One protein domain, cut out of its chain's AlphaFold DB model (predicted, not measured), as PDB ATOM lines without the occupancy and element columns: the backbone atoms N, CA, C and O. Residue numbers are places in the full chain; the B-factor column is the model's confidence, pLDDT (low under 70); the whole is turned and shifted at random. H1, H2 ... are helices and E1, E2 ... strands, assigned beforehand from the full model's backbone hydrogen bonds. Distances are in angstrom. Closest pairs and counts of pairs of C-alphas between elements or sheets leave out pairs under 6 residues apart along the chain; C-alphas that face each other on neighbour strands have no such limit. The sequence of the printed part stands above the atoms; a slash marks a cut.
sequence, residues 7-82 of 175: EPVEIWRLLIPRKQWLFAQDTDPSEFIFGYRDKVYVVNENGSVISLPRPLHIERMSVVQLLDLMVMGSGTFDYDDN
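Overview. This is residues 7 to 82 of the 175 residues of an uncharacterized protein of Brevibacillus halotolerans (UniProt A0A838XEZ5). What is the shape? A small antiparallel sheet, E1-E2-E3, has H1 over one face and H2 over the other, while residues 77 to 78 pair briefly beside E3. What makes it up? The 76 printed residues, 33 in named elements, run H1 E1 E2 E3 H2, a mixed class; compact, radius of gyration of the C-alphas 11.6 A, spans 29 by 29 by 22 A.

Arrangement. Where is H1? H1, residues 8 to 15, is on the sheet, height 8.7 A; its closest C-alphas to E1, residues 32 to 36, are Val 9 and Phe 32, 6.2 A. How do strands pair? E1, E2, residues 39 to 43, and E3, residues 49 to 53, form a meander, two antiparallel hairpins in a row; N 34 and O 41, 3.0 A, and N 42 and O 50, 2.8 A, are within hydrogen-bond range. And H2? H2, residues 63 to 72, is on the opposite face; its closest C-alphas to E3 are Met 70 and Leu 52, 6.8 A. In both helices every O i to N i+4 pair is within range.

Along the chain. Where does H1 begin? C-alpha 8 is at (13.021, -22.328, -41.012). Where does H2 end? C-alpha 72 is at (32.112, -37.560, -49.203); H2 is 14.3 A long, E3 13.8 A.

Size, cuts and confidence. Which link is long? H1 to E1, 16 residues. Any cut or weak part? The printed part has no cut, and no printed residue is under 70.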
ATOM      1  N   GLU A   7       8.355 -21.531 -42.084       90.38
ATOM      2  CA  GLU A   7       9.339 -22.599 -42.168       90.38
ATOM      3  C   GLU A   7      10.752 -22.032 -41.947       90.38
ATOM      4  O   GLU A   7      11.043 -20.913 -42.408       90.38
ATOM      5  N   PRO A   8      11.663 -22.786 -41.305       88.75
ATOM      6  CA  PRO A   8      13.021 -22.328 -41.012       88.75
ATOM      7  C   PRO A   8      13.730 -21.743 -42.240       88.75
ATOM      8  O   PRO A   8      14.357 -20.682 -42.188       88.75
ATOM      9  N   VAL A   9      13.560 -22.389 -43.391       93.50
ATOM     10  CA  VAL A   9      14.155 -21.970 -44.659       93.50
ATOM     11  C   VAL A   9      13.684 -20.585 -45.124       93.50
ATOM     12  O   VAL A   9      14.461 -19.817 -45.703       93.50
ATOM     13  N   GLU A  10      12.439 -20.202 -44.844       94.19
ATOM     14  CA  GLU A  10      11.961 -18.857 -45.163       94.19
ATOM     15  C   GLU A  10      12.672 -17.788 -44.330       94.19
ATOM     16  O   GLU A  10      12.988 -16.714 -44.852       94.19
ATOM     17  N   ILE A  11      12.977 -18.083 -43.063       94.31
ATOM     18  CA  ILE A  11      13.732 -17.182 -42.185       94.31
ATOM     19  C   ILE A  11      15.122 -16.924 -42.767       94.31
ATOM     20  O   ILE A  11      15.537 -15.769 -42.904       94.31
ATOM     21  N   TRP A  12      15.809 -17.979 -43.209       96.25
ATOM     22  CA  TRP A  12      17.101 -17.859 -43.882       96.25
ATOM     23  C   TRP A  12      17.023 -17.016 -45.157       96.25
ATOM     24  O   TRP A  12      17.855 -16.131 -45.371       96.25
ATOM     25  N   ARG A  13      15.991 -17.203 -45.983       95.38
ATOM     26  CA  ARG A  13      15.793 -16.408 -47.208       95.38
ATOM     27  C   ARG A  13      15.522 -14.925 -46.931       95.38
ATOM     28  O   ARG A  13      15.881 -14.081 -47.750       95.38
ATOM     29  N   LEU A  14      14.913 -14.585 -45.795       94.62
ATOM     30  CA  LEU A  14      14.725 -13.191 -45.373       94.62
ATOM     31  C   LEU A  14      16.032 -12.537 -44.894       94.62
ATOM     32  O   LEU A  14      16.190 -11.314 -44.994       94.62
ATOM     33  N   LEU A  15      16.956 -13.344 -44.372       94.81
ATOM     34  CA  LEU A  15      18.251 -12.902 -43.865       94.81
ATOM     35  C   LEU A  15      19.298 -12.761 -44.967       94.81
ATOM     36  O   LEU A  15      20.003 -11.750 -45.010       94.81
ATOM     37  N   ILE A  16      19.424 -13.775 -45.823       95.81
ATOM     38  CA  ILE A  16      20.524 -13.916 -46.773       95.81
ATOM     39  C   ILE A  16      20.196 -13.182 -48.084       95.81
ATOM     40  O   ILE A  16      19.197 -13.493 -48.737       95.81
ATOM     41  N   PRO A  17      21.034 -12.233 -48.542       93.88
ATOM     42  CA  PRO A  17      20.823 -11.535 -49.806       93.88
ATOM     43  C   PRO A  17      20.768 -12.480 -51.011       93.88
ATOM     44  O   PRO A  17      21.624 -13.348 -51.160       93.88
ATOM     45  N   ARG A  18      19.861 -12.221 -51.964       93.38
ATOM     46  CA  ARG A  18      19.695 -13.039 -53.187       93.38
ATOM     47  C   ARG A  18      20.980 -13.315 -53.970       93.38
ATOM     48  O   ARG A  18      21.123 -14.386 -54.537       93.38
ATOM     49  N   LYS A  19      21.938 -12.383 -53.982       93.38
ATOM     50  CA  LYS A  19      23.240 -12.563 -54.659       93.38
ATOM     51  C   LYS A  19      24.106 -13.691 -54.073       93.38
ATOM     52  O   LYS A  19      25.110 -14.050 -54.673       93.38
ATOM     53  N   GLN A  20      23.775 -14.166 -52.873       95.56
ATOM     54  CA  GLN A  20      24.452 -15.269 -52.193       95.56
ATOM     55  C   GLN A  20      23.732 -16.603 -52.382       95.56
ATOM     56  O   GLN A  20      24.295 -17.632 -52.024       95.56
ATOM     57  N   TRP A  21      22.515 -16.595 -52.929       96.06
ATOM     58  CA  TRP A  21      21.736 -17.806 -53.146       96.06
ATOM     59  C   TRP A  21      22.380 -18.617 -54.265       96.06
ATOM     60  O   TRP A  21      22.801 -18.064 -55.283       96.06
ATOM     61  N   LEU A  22      22.456 -19.924 -54.064       95.44
ATOM     62  CA  LEU A  22      23.023 -20.868 -55.013       95.44
ATOM     63  C   LEU A  22      21.916 -21.823 -55.452       95.44
ATOM     64  O   LEU A  22      21.020 -22.117 -54.669       95.44
ATOM     65  N   PHE A  23      21.963 -22.268 -56.708       94.25
ATOM     66  CA  PHE A  23      21.052 -23.293 -57.232       94.25
ATOM     67  C   PHE A  23      19.554 -23.000 -57.045       94.25
ATOM     68  O   PHE A  23      18.741 -23.913 -56.936       94.25
ATOM     69  N   ALA A  24      19.163 -21.722 -57.025       88.25
ATOM     70  CA  ALA A  24      17.804 -21.306 -56.664       88.25
ATOM     71  C   ALA A  24      16.695 -21.835 -57.599       88.25
ATOM     72  O   ALA A  24      15.523 -21.689 -57.272       88.25
ATOM     73  N   GLN A  25      17.048 -22.372 -58.771       87.94
ATOM     74  CA  GLN A  25      16.111 -22.997 -59.714       87.94
ATOM     75  C   GLN A  25      16.108 -24.531 -59.628       87.94
ATOM     76  O   GLN A  25      15.179 -25.155 -60.124       87.94
ATOM     77  N   ASP A  26      17.132 -25.120 -59.007       87.19
ATOM     78  CA  ASP A  26      17.409 -26.561 -59.023       87.19
ATOM     79  C   ASP A  26      17.273 -27.202 -57.627       87.19
ATOM     80  O   ASP A  26      17.497 -28.400 -57.476       87.19
ATOM     81  N   THR A  27      16.946 -26.403 -56.607       86.19
ATOM     82  CA  THR A  27      16.791 -26.820 -55.202       86.19
ATOM     83  C   THR A  27      15.307 -26.870 -54.840       86.19
ATOM     84  O   THR A  27      14.543 -26.017 -55.304       86.19
ATOM     85  N   ASP A  28      14.900 -27.831 -54.005       88.25
ATOM     86  CA  ASP A  28      13.529 -27.889 -53.487       88.25
ATOM     87  C   ASP A  28      13.183 -26.581 -52.740       88.25
ATOM     88  O   ASP A  28      14.022 -26.041 -52.012       88.25
ATOM     89  N   PRO A  29      11.970 -26.017 -52.891       87.81
ATOM     90  CA  PRO A  29      11.531 -24.879 -52.090       87.81
ATOM     91  C   PRO A  29      11.624 -25.073 -50.568       87.81
ATOM     92  O   PRO A  29      11.696 -24.059 -49.868       87.81
ATOM     93  N   SER A  30      11.634 -26.302 -50.052       89.69
ATOM     94  CA  SER A  30      11.854 -26.607 -48.634       89.69
ATOM     95  C   SER A  30      13.327 -26.572 -48.218       89.69
ATOM     96  O   SER A  30      13.609 -26.542 -47.030       89.69
ATOM     97  N   GLU A  31      14.265 -26.493 -49.162       93.81
ATOM     98  CA  GLU A  31      15.707 -26.436 -48.916       93.81
ATOM     99  C   GLU A  31      16.294 -25.081 -49.327       93.81
ATOM    100  O   GLU A  31      15.753 -24.328 -50.150       93.81
ATOM    101  N   PHE A  32      17.438 -24.719 -48.754       96.81
ATOM    102  CA  PHE A  32      18.109 -23.486 -49.141       96.81
ATOM    103  C   PHE A  32      19.620 -23.574 -49.065       96.81
ATOM    104  O   PHE A  32      20.207 -23.812 -48.014       96.81
ATOM    105  N   ILE A  33      20.243 -23.299 -50.209       97.19
ATOM    106  CA  ILE A  33      21.686 -23.344 -50.378       97.19
ATOM    107  C   ILE A  33      22.193 -21.933 -50.646       97.19
ATOM    108  O   ILE A  33      21.722 -21.228 -51.546       97.19
ATOM    109  N   PHE A  34      23.187 -21.507 -49.876       97.31
ATOM    110  CA  PHE A  34      23.790 -20.195 -50.062       97.31
ATOM    111  C   PHE A  34      25.281 -20.187 -49.747       97.31
ATOM    112  O   PHE A  34      25.812 -21.010 -49.006       97.31
ATOM    113  N   GLY A  35      25.982 -19.228 -50.344       96.94
ATOM    114  CA  GLY A  35      27.397 -18.994 -50.098       96.94
ATOM    115  C   GLY A  35      27.624 -17.803 -49.178       96.94
ATOM    116  O   GLY A  35      27.094 -16.717 -49.418       96.94
ATOM    117  N   TYR A  36      28.492 -17.962 -48.183       96.69
ATOM    118  CA  TYR A  36      28.950 -16.853 -47.351       96.69
ATOM    119  C   TYR A  36      30.425 -17.035 -46.995       96.69
ATOM    120  O   TYR A  36      30.826 -18.093 -46.516       96.69
ATOM    121  N   ARG A  37      31.229 -15.990 -47.239       94.00
ATOM    122  CA  ARG A  37      32.700 -16.041 -47.155       94.00
ATOM    123  C   ARG A  37      33.261 -17.212 -47.981       94.00
ATOM    124  O   ARG A  37      32.971 -17.309 -49.172       94.00
ATOM    125  N   ASP A  38      34.067 -18.060 -47.365       94.69
ATOM    126  CA  ASP A  38      34.761 -19.217 -47.921       94.69
ATOM    127  C   ASP A  38      33.982 -20.531 -47.748       94.69
ATOM    128  O   ASP A  38      34.520 -21.599 -48.031       94.69
ATOM    129  N   LYS A  39      32.710 -20.467 -47.332       97.06
ATOM    130  CA  LYS A  39      31.852 -21.637 -47.116       97.06
ATOM    131  C   LYS A  39      30.570 -21.601 -47.947       97.06
ATOM    132  O   LYS A  39      30.113 -20.551 -48.423       97.06
ATOM    133  N   VAL A  40      29.989 -22.782 -48.102       97.38
ATOM    134  CA  VAL A  40      28.615 -23.016 -48.551       97.38
ATOM    135  C   VAL A  40      27.828 -23.567 -47.372       97.38
ATOM    136  O   VAL A  40      28.385 -24.286 -46.544       97.38
ATOM    137  N   TYR A  41      26.557 -23.200 -47.299       97.50
ATOM    138  CA  TYR A  41      25.622 -23.621 -46.269       97.50
ATOM    139  C   TYR A  41      24.417 -24.246 -46.950       97.50
ATOM    140  O   TYR A  41      23.904 -23.678 -47.919       97.50
ATOM    141  N   VAL A  42      23.992 -25.393 -46.439       96.69
ATOM    142  CA  VAL A  42      22.779 -26.096 -46.842       96.69
ATOM    143  C   VAL A  42      21.862 -26.135 -45.638       96.69
ATOM    144  O   VAL A  42      22.232 -26.657 -44.589       96.69
ATOM    145  N   VAL A  43      20.701 -25.512 -45.792       96.94
ATOM    146  CA  VAL A  43      19.615 -25.529 -44.820       96.94
ATOM    147  C   VAL A  43      18.583 -26.524 -45.320       96.94
ATOM    148  O   VAL A  43      18.035 -26.340 -46.411       96.94
ATOM    149  N   ASN A  44      18.336 -27.557 -44.528       94.62
ATOM    150  CA  ASN A  44      17.360 -28.589 -44.845       94.62
ATOM    151  C   ASN A  44      15.949 -28.159 -44.414       94.62
ATOM    152  O   ASN A  44      15.778 -27.212 -43.641       94.62
ATOM    153  N   GLU A  45      14.939 -28.897 -44.870       92.25
ATOM    154  CA  GLU A  45      13.524 -28.662 -44.545       92.25
ATOM    155  C   GLU A  45      13.259 -28.561 -43.037       92.25
ATOM    156  O   GLU A  45      12.540 -27.674 -42.584       92.25
ATOM    157  N   ASN A  46      13.899 -29.419 -42.242       90.75
ATOM    158  CA  ASN A  46      13.747 -29.443 -40.786       90.75
ATOM    159  C   ASN A  46      14.497 -28.311 -40.052       90.75
ATOM    160  O   ASN A  46      14.492 -28.282 -38.826       90.75
ATOM    161  N   GLY A  47      15.170 -27.411 -40.774       92.38
ATOM    162  CA  GLY A  47      15.950 -26.313 -40.206       92.38
ATOM    163  C   GLY A  47      17.393 -26.654 -39.834       92.38
ATOM    164  O   GLY A  47      18.148 -25.724 -39.549       92.38
ATOM    165  N   SER A  48      17.797 -27.930 -39.903       95.19
ATOM    166  CA  SER A  48      19.198 -28.326 -39.712       95.19
ATOM    167  C   SER A  48      20.089 -27.665 -40.760       95.19
ATOM    168  O   SER A  48      19.687 -27.439 -41.911       95.19
ATOM    169  N   VAL A  49      21.310 -27.330 -40.349       97.50
ATOM    170  CA  VAL A  49      22.275 -26.641 -41.201       97.50
ATOM    171  C   VAL A  49      23.552 -27.450 -41.285       97.50
ATOM    172  O   VAL A  49      24.119 -27.855 -40.276       97.50
ATOM    173  N   ILE A  50      24.048 -27.612 -42.507       96.81
ATOM    174  CA  ILE A  50      25.360 -28.187 -42.778       96.81
ATOM    175  C   ILE A  50      26.179 -27.151 -43.534       96.81
ATOM    176  O   ILE A  50      25.691 -26.496 -44.457       96.81
ATOM    177  N   SER A  51      27.446 -26.992 -43.156       97.06
ATOM    178  CA  SER A  51      28.395 -26.175 -43.912       97.06
ATOM    179  C   SER A  51      29.529 -27.004 -44.487       97.06
ATOM    180  O   SER A  51      29.926 -28.016 -43.918       97.06
ATOM    181  N   LEU A  52      30.073 -26.550 -45.611       96.44
ATOM    182  CA  LEU A  52      31.254 -27.128 -46.240       96.44
ATOM    183  C   LEU A  52      32.146 -26.030 -46.831       96.44
ATOM    184  O   LEU A  52      31.648 -24.940 -47.151       96.44
ATOM    185  N   PRO A  53      33.458 -26.281 -47.002       95.81
ATOM    186  CA  PRO A  53      34.338 -25.366 -47.713       95.81
ATOM    187  C   PRO A  53      33.798 -25.110 -49.117       95.81
ATOM    188  O   PRO A  53      33.333 -26.030 -49.791       95.81
ATOM    189  N   ARG A  54      33.851 -23.858 -49.574       95.19
ATOM    190  CA  ARG A  54      33.324 -23.482 -50.886       95.19
ATOM    191  C   ARG A  54      34.126 -24.185 -51.993       95.19
ATOM    192  O   ARG A  54      35.318 -23.896 -52.127       95.19
ATOM    193  N   PRO A  55      33.496 -25.037 -52.823       92.69
ATOM    194  CA  PRO A  55      34.197 -25.699 -53.916       92.69
ATOM    195  C   PRO A  55      34.731 -24.699 -54.947       92.69
ATOM    196  O   PRO A  55      34.115 -23.661 -55.218       92.69
ATOM    197  N   LEU A  56      35.862 -25.043 -55.568       89.19
ATOM    198  CA  LEU A  56      36.335 -24.344 -56.761       89.19
ATOM    199  C   LEU A  56      35.317 -24.551 -57.887       89.19
ATOM    200  O   LEU A  56      34.854 -25.664 -58.110       89.19
ATOM    201  N   HIS A  57      34.996 -23.483 -58.615       88.12
ATOM    202  CA  HIS A  57      34.060 -23.511 -59.743       88.12
ATOM    203  C   HIS A  57      32.615 -23.900 -59.405       88.12
ATOM    204  O   HIS A  57      31.923 -24.494 -60.233       88.12
ATOM    205  N   ILE A  58      32.134 -23.534 -58.214       92.38
ATOM    206  CA  ILE A  58      30.746 -23.765 -57.781       92.38
ATOM    207  C   ILE A  58      29.696 -23.292 -58.800       92.38
ATOM    208  O   ILE A  58      28.627 -23.881 -58.904       92.38
ATOM    209  N   GLU A  59      30.007 -22.269 -59.597       88.69
ATOM    210  CA  GLU A  59      29.149 -21.749 -60.662       88.69
ATOM    211  C   GLU A  59      28.926 -22.718 -61.834       88.69
ATOM    212  O   GLU A  59      28.040 -22.486 -62.653       88.69
ATOM    213  N   ARG A  60      29.734 -23.779 -61.941       90.94
ATOM    214  CA  ARG A  60      29.629 -24.824 -62.973       90.94
ATOM    215  C   ARG A  60      29.154 -26.164 -62.422       90.94
ATOM    216  O   ARG A  60      29.030 -27.113 -63.193       90.94
ATOM    217  N   MET A  61      28.965 -26.260 -61.110       93.31
ATOM    218  CA  MET A  61      28.519 -27.488 -60.464       93.31
ATOM    219  C   MET A  61      27.004 -27.645 -60.591       93.31
ATOM    220  O   MET A  61      26.293 -26.668 -60.808       93.31
ATOM    221  N   SER A  62      26.504 -28.869 -60.447       93.81
ATOM    222  CA  SER A  62      25.087 -29.132 -60.184       93.81
ATOM    223  C   SER A  62      24.825 -29.275 -58.680       93.81
ATOM    224  O   SER A  62      25.753 -29.515 -57.903       93.81
ATOM    225  N   VAL A  63      23.552 -29.190 -58.273       92.94
ATOM    226  CA  VAL A  63      23.130 -29.496 -56.891       92.94
ATOM    227  C   VAL A  63      23.586 -30.890 -56.478       92.94
ATOM    228  O   VAL A  63      24.198 -31.038 -55.430       92.94
ATOM    229  N   VAL A  64      23.372 -31.899 -57.330       92.25
ATOM    230  CA  VAL A  64      23.758 -33.291 -57.041       92.25
ATOM    231  C   VAL A  64      25.250 -33.397 -56.721       92.25
ATOM    232  O   VAL A  64      25.616 -34.000 -55.722       92.25
ATOM    233  N   GLN A  65      26.110 -32.732 -57.498       93.50
ATOM    234  CA  GLN A  65      27.551 -32.738 -57.235       93.50
ATOM    235  C   GLN A  65      27.917 -32.053 -55.911       93.50
ATOM    236  O   GLN A  65      28.881 -32.456 -55.263       93.50
ATOM    237  N   LEU A  66      27.190 -31.004 -55.511       93.62
ATOM    238  CA  LEU A  66      27.391 -30.373 -54.206       93.62
ATOM    239  C   LEU A  66      26.975 -31.316 -53.071       93.62
ATOM    240  O   LEU A  66      27.707 -31.436 -52.092       93.62
ATOM    241  N   LEU A  67      25.832 -31.992 -53.209       90.75
ATOM    242  CA  LEU A  67      25.342 -32.950 -52.219       90.75
ATOM    243  C   LEU A  67      26.298 -34.146 -52.079       90.75
ATOM    244  O   LEU A  67      26.619 -34.543 -50.961       90.75
ATOM    245  N   ASP A  68      26.856 -34.647 -53.183       91.62
ATOM    246  CA  ASP A  68      27.895 -35.684 -53.150       91.62
ATOM    247  C   ASP A  68      29.132 -35.216 -52.358       91.62
ATOM    248  O   ASP A  68      29.682 -35.963 -51.544       91.62
ATOM    249  N   LEU A  69      29.554 -33.956 -52.536       91.44
ATOM    250  CA  LEU A  69      30.641 -33.368 -51.747       91.44
ATOM    251  C   LEU A  69      30.289 -33.213 -50.267       91.44
ATOM    252  O   LEU A  69      31.190 -33.286 -49.438       91.44
ATOM    253  N   MET A  70      29.024 -33.006 -49.911       90.50
ATOM    254  CA  MET A  70      28.622 -32.968 -48.502       90.50
ATOM    255  C   MET A  70      28.737 -34.337 -47.833       90.50
ATOM    256  O   MET A  70      29.095 -34.415 -46.663       90.50
ATOM    257  N   VAL A  71      28.459 -35.417 -48.564       88.19
ATOM    258  CA  VAL A  71      28.543 -36.778 -48.021       88.19
ATOM    259  C   VAL A  71      29.989 -37.274 -47.979       88.19
ATOM    260  O   VAL A  71      30.396 -37.938 -47.029       88.19
ATOM    261  N   MET A  72      30.777 -36.975 -49.015       86.94
ATOM    262  CA  MET A  72      32.112 -37.560 -49.203       86.94
ATOM    263  C   MET A  72      33.267 -36.616 -48.850       86.94
ATOM    264  O   MET A  72      34.409 -37.058 -48.716       86.94
ATOM    265  N   GLY A  73      33.008 -35.312 -48.777       76.94
ATOM    266  CA  GLY A  73      34.030 -34.286 -48.633       76.94
ATOM    267  C   GLY A  73      34.550 -34.154 -47.206       76.94
ATOM    268  O   GLY A  73      33.812 -34.229 -46.230       76.94
ATOM    269  N   SER A  74      35.849 -33.892 -47.078       80.94
ATOM    270  CA  SER A  74      36.449 -33.510 -45.800       80.94
ATOM    271  C   SER A  74      36.109 -32.061 -45.443       80.94
ATOM    272  O   SER A  74      36.184 -31.183 -46.304       80.94
ATOM    273  N   GLY A  75      35.853 -31.788 -44.162       87.75
ATOM    274  CA  GLY A  75      35.642 -30.427 -43.654       87.75
ATOM    275  C   GLY A  75      34.186 -29.967 -43.654       87.75
ATOM    276  O   GLY A  75      33.928 -28.780 -43.455       87.75
ATOM    277  N   THR A  76      33.248 -30.887 -43.873       94.38
ATOM    278  CA  THR A  76      31.832 -30.665 -43.592       94.38
ATOM    279  C   THR A  76      31.623 -30.493 -42.088       94.38
ATOM    280  O   THR A  76      32.344 -31.065 -41.269       94.38
ATOM    281  N   PHE A  77      30.671 -29.643 -41.727       95.81
ATOM    282  CA  PHE A  77      30.314 -29.357 -40.345       95.81
ATOM    283  C   PHE A  77      28.796 -29.337 -40.234       95.81
ATOM    284  O   PHE A  77      28.155 -28.452 -40.808       95.81
ATOM    285  N   ASP A  78      28.257 -30.321 -39.524       96.06
ATOM    286  CA  ASP A  78      26.850 -30.405 -39.148       96.06
ATOM    287  C   ASP A  78      26.648 -29.666 -37.819       96.06
ATOM    288  O   ASP A  78      27.335 -29.941 -36.833       96.06
ATOM    289  N   TYR A  79      25.767 -28.667 -37.808       97.12
ATOM    290  CA  TYR A  79      25.558 -27.827 -36.631       97.12
ATOM    291  C   TYR A  79      24.807 -28.557 -35.511       97.12
ATOM    292  O   TYR A  79      25.126 -28.326 -34.340       97.12
ATOM    293  N   ASP A  80      23.904 -29.481 -35.845       95.25
ATOM    294  CA  ASP A  80      23.123 -30.228 -34.856       95.25
ATOM    295  C   ASP A  80      24.032 -31.200 -34.088       95.25
ATOM    296  O   ASP A  80      23.998 -31.243 -32.854       95.25
ATOM    297  N   ASP A  81      24.940 -31.886 -34.793       95.31
ATOM    298  CA  ASP A  81      25.958 -32.765 -34.187       95.31
ATOM    299  C   ASP A  81      26.898 -32.018 -33.223       95.31
ATOM    300  O   ASP A  81      27.521 -32.619 -32.343       95.31
ATOM    301  N   ASN A  82      27.001 -30.695 -33.372       95.31
ATOM    302  CA  ASN A  82      27.832 -29.824 -32.544       95.31
ATOM    303  C   ASN A  82      27.027 -29.031 -31.500       95.31
ATOM    304  O   ASN A  82      27.576 -28.144 -30.842       95.31
TER     305      ASN A  82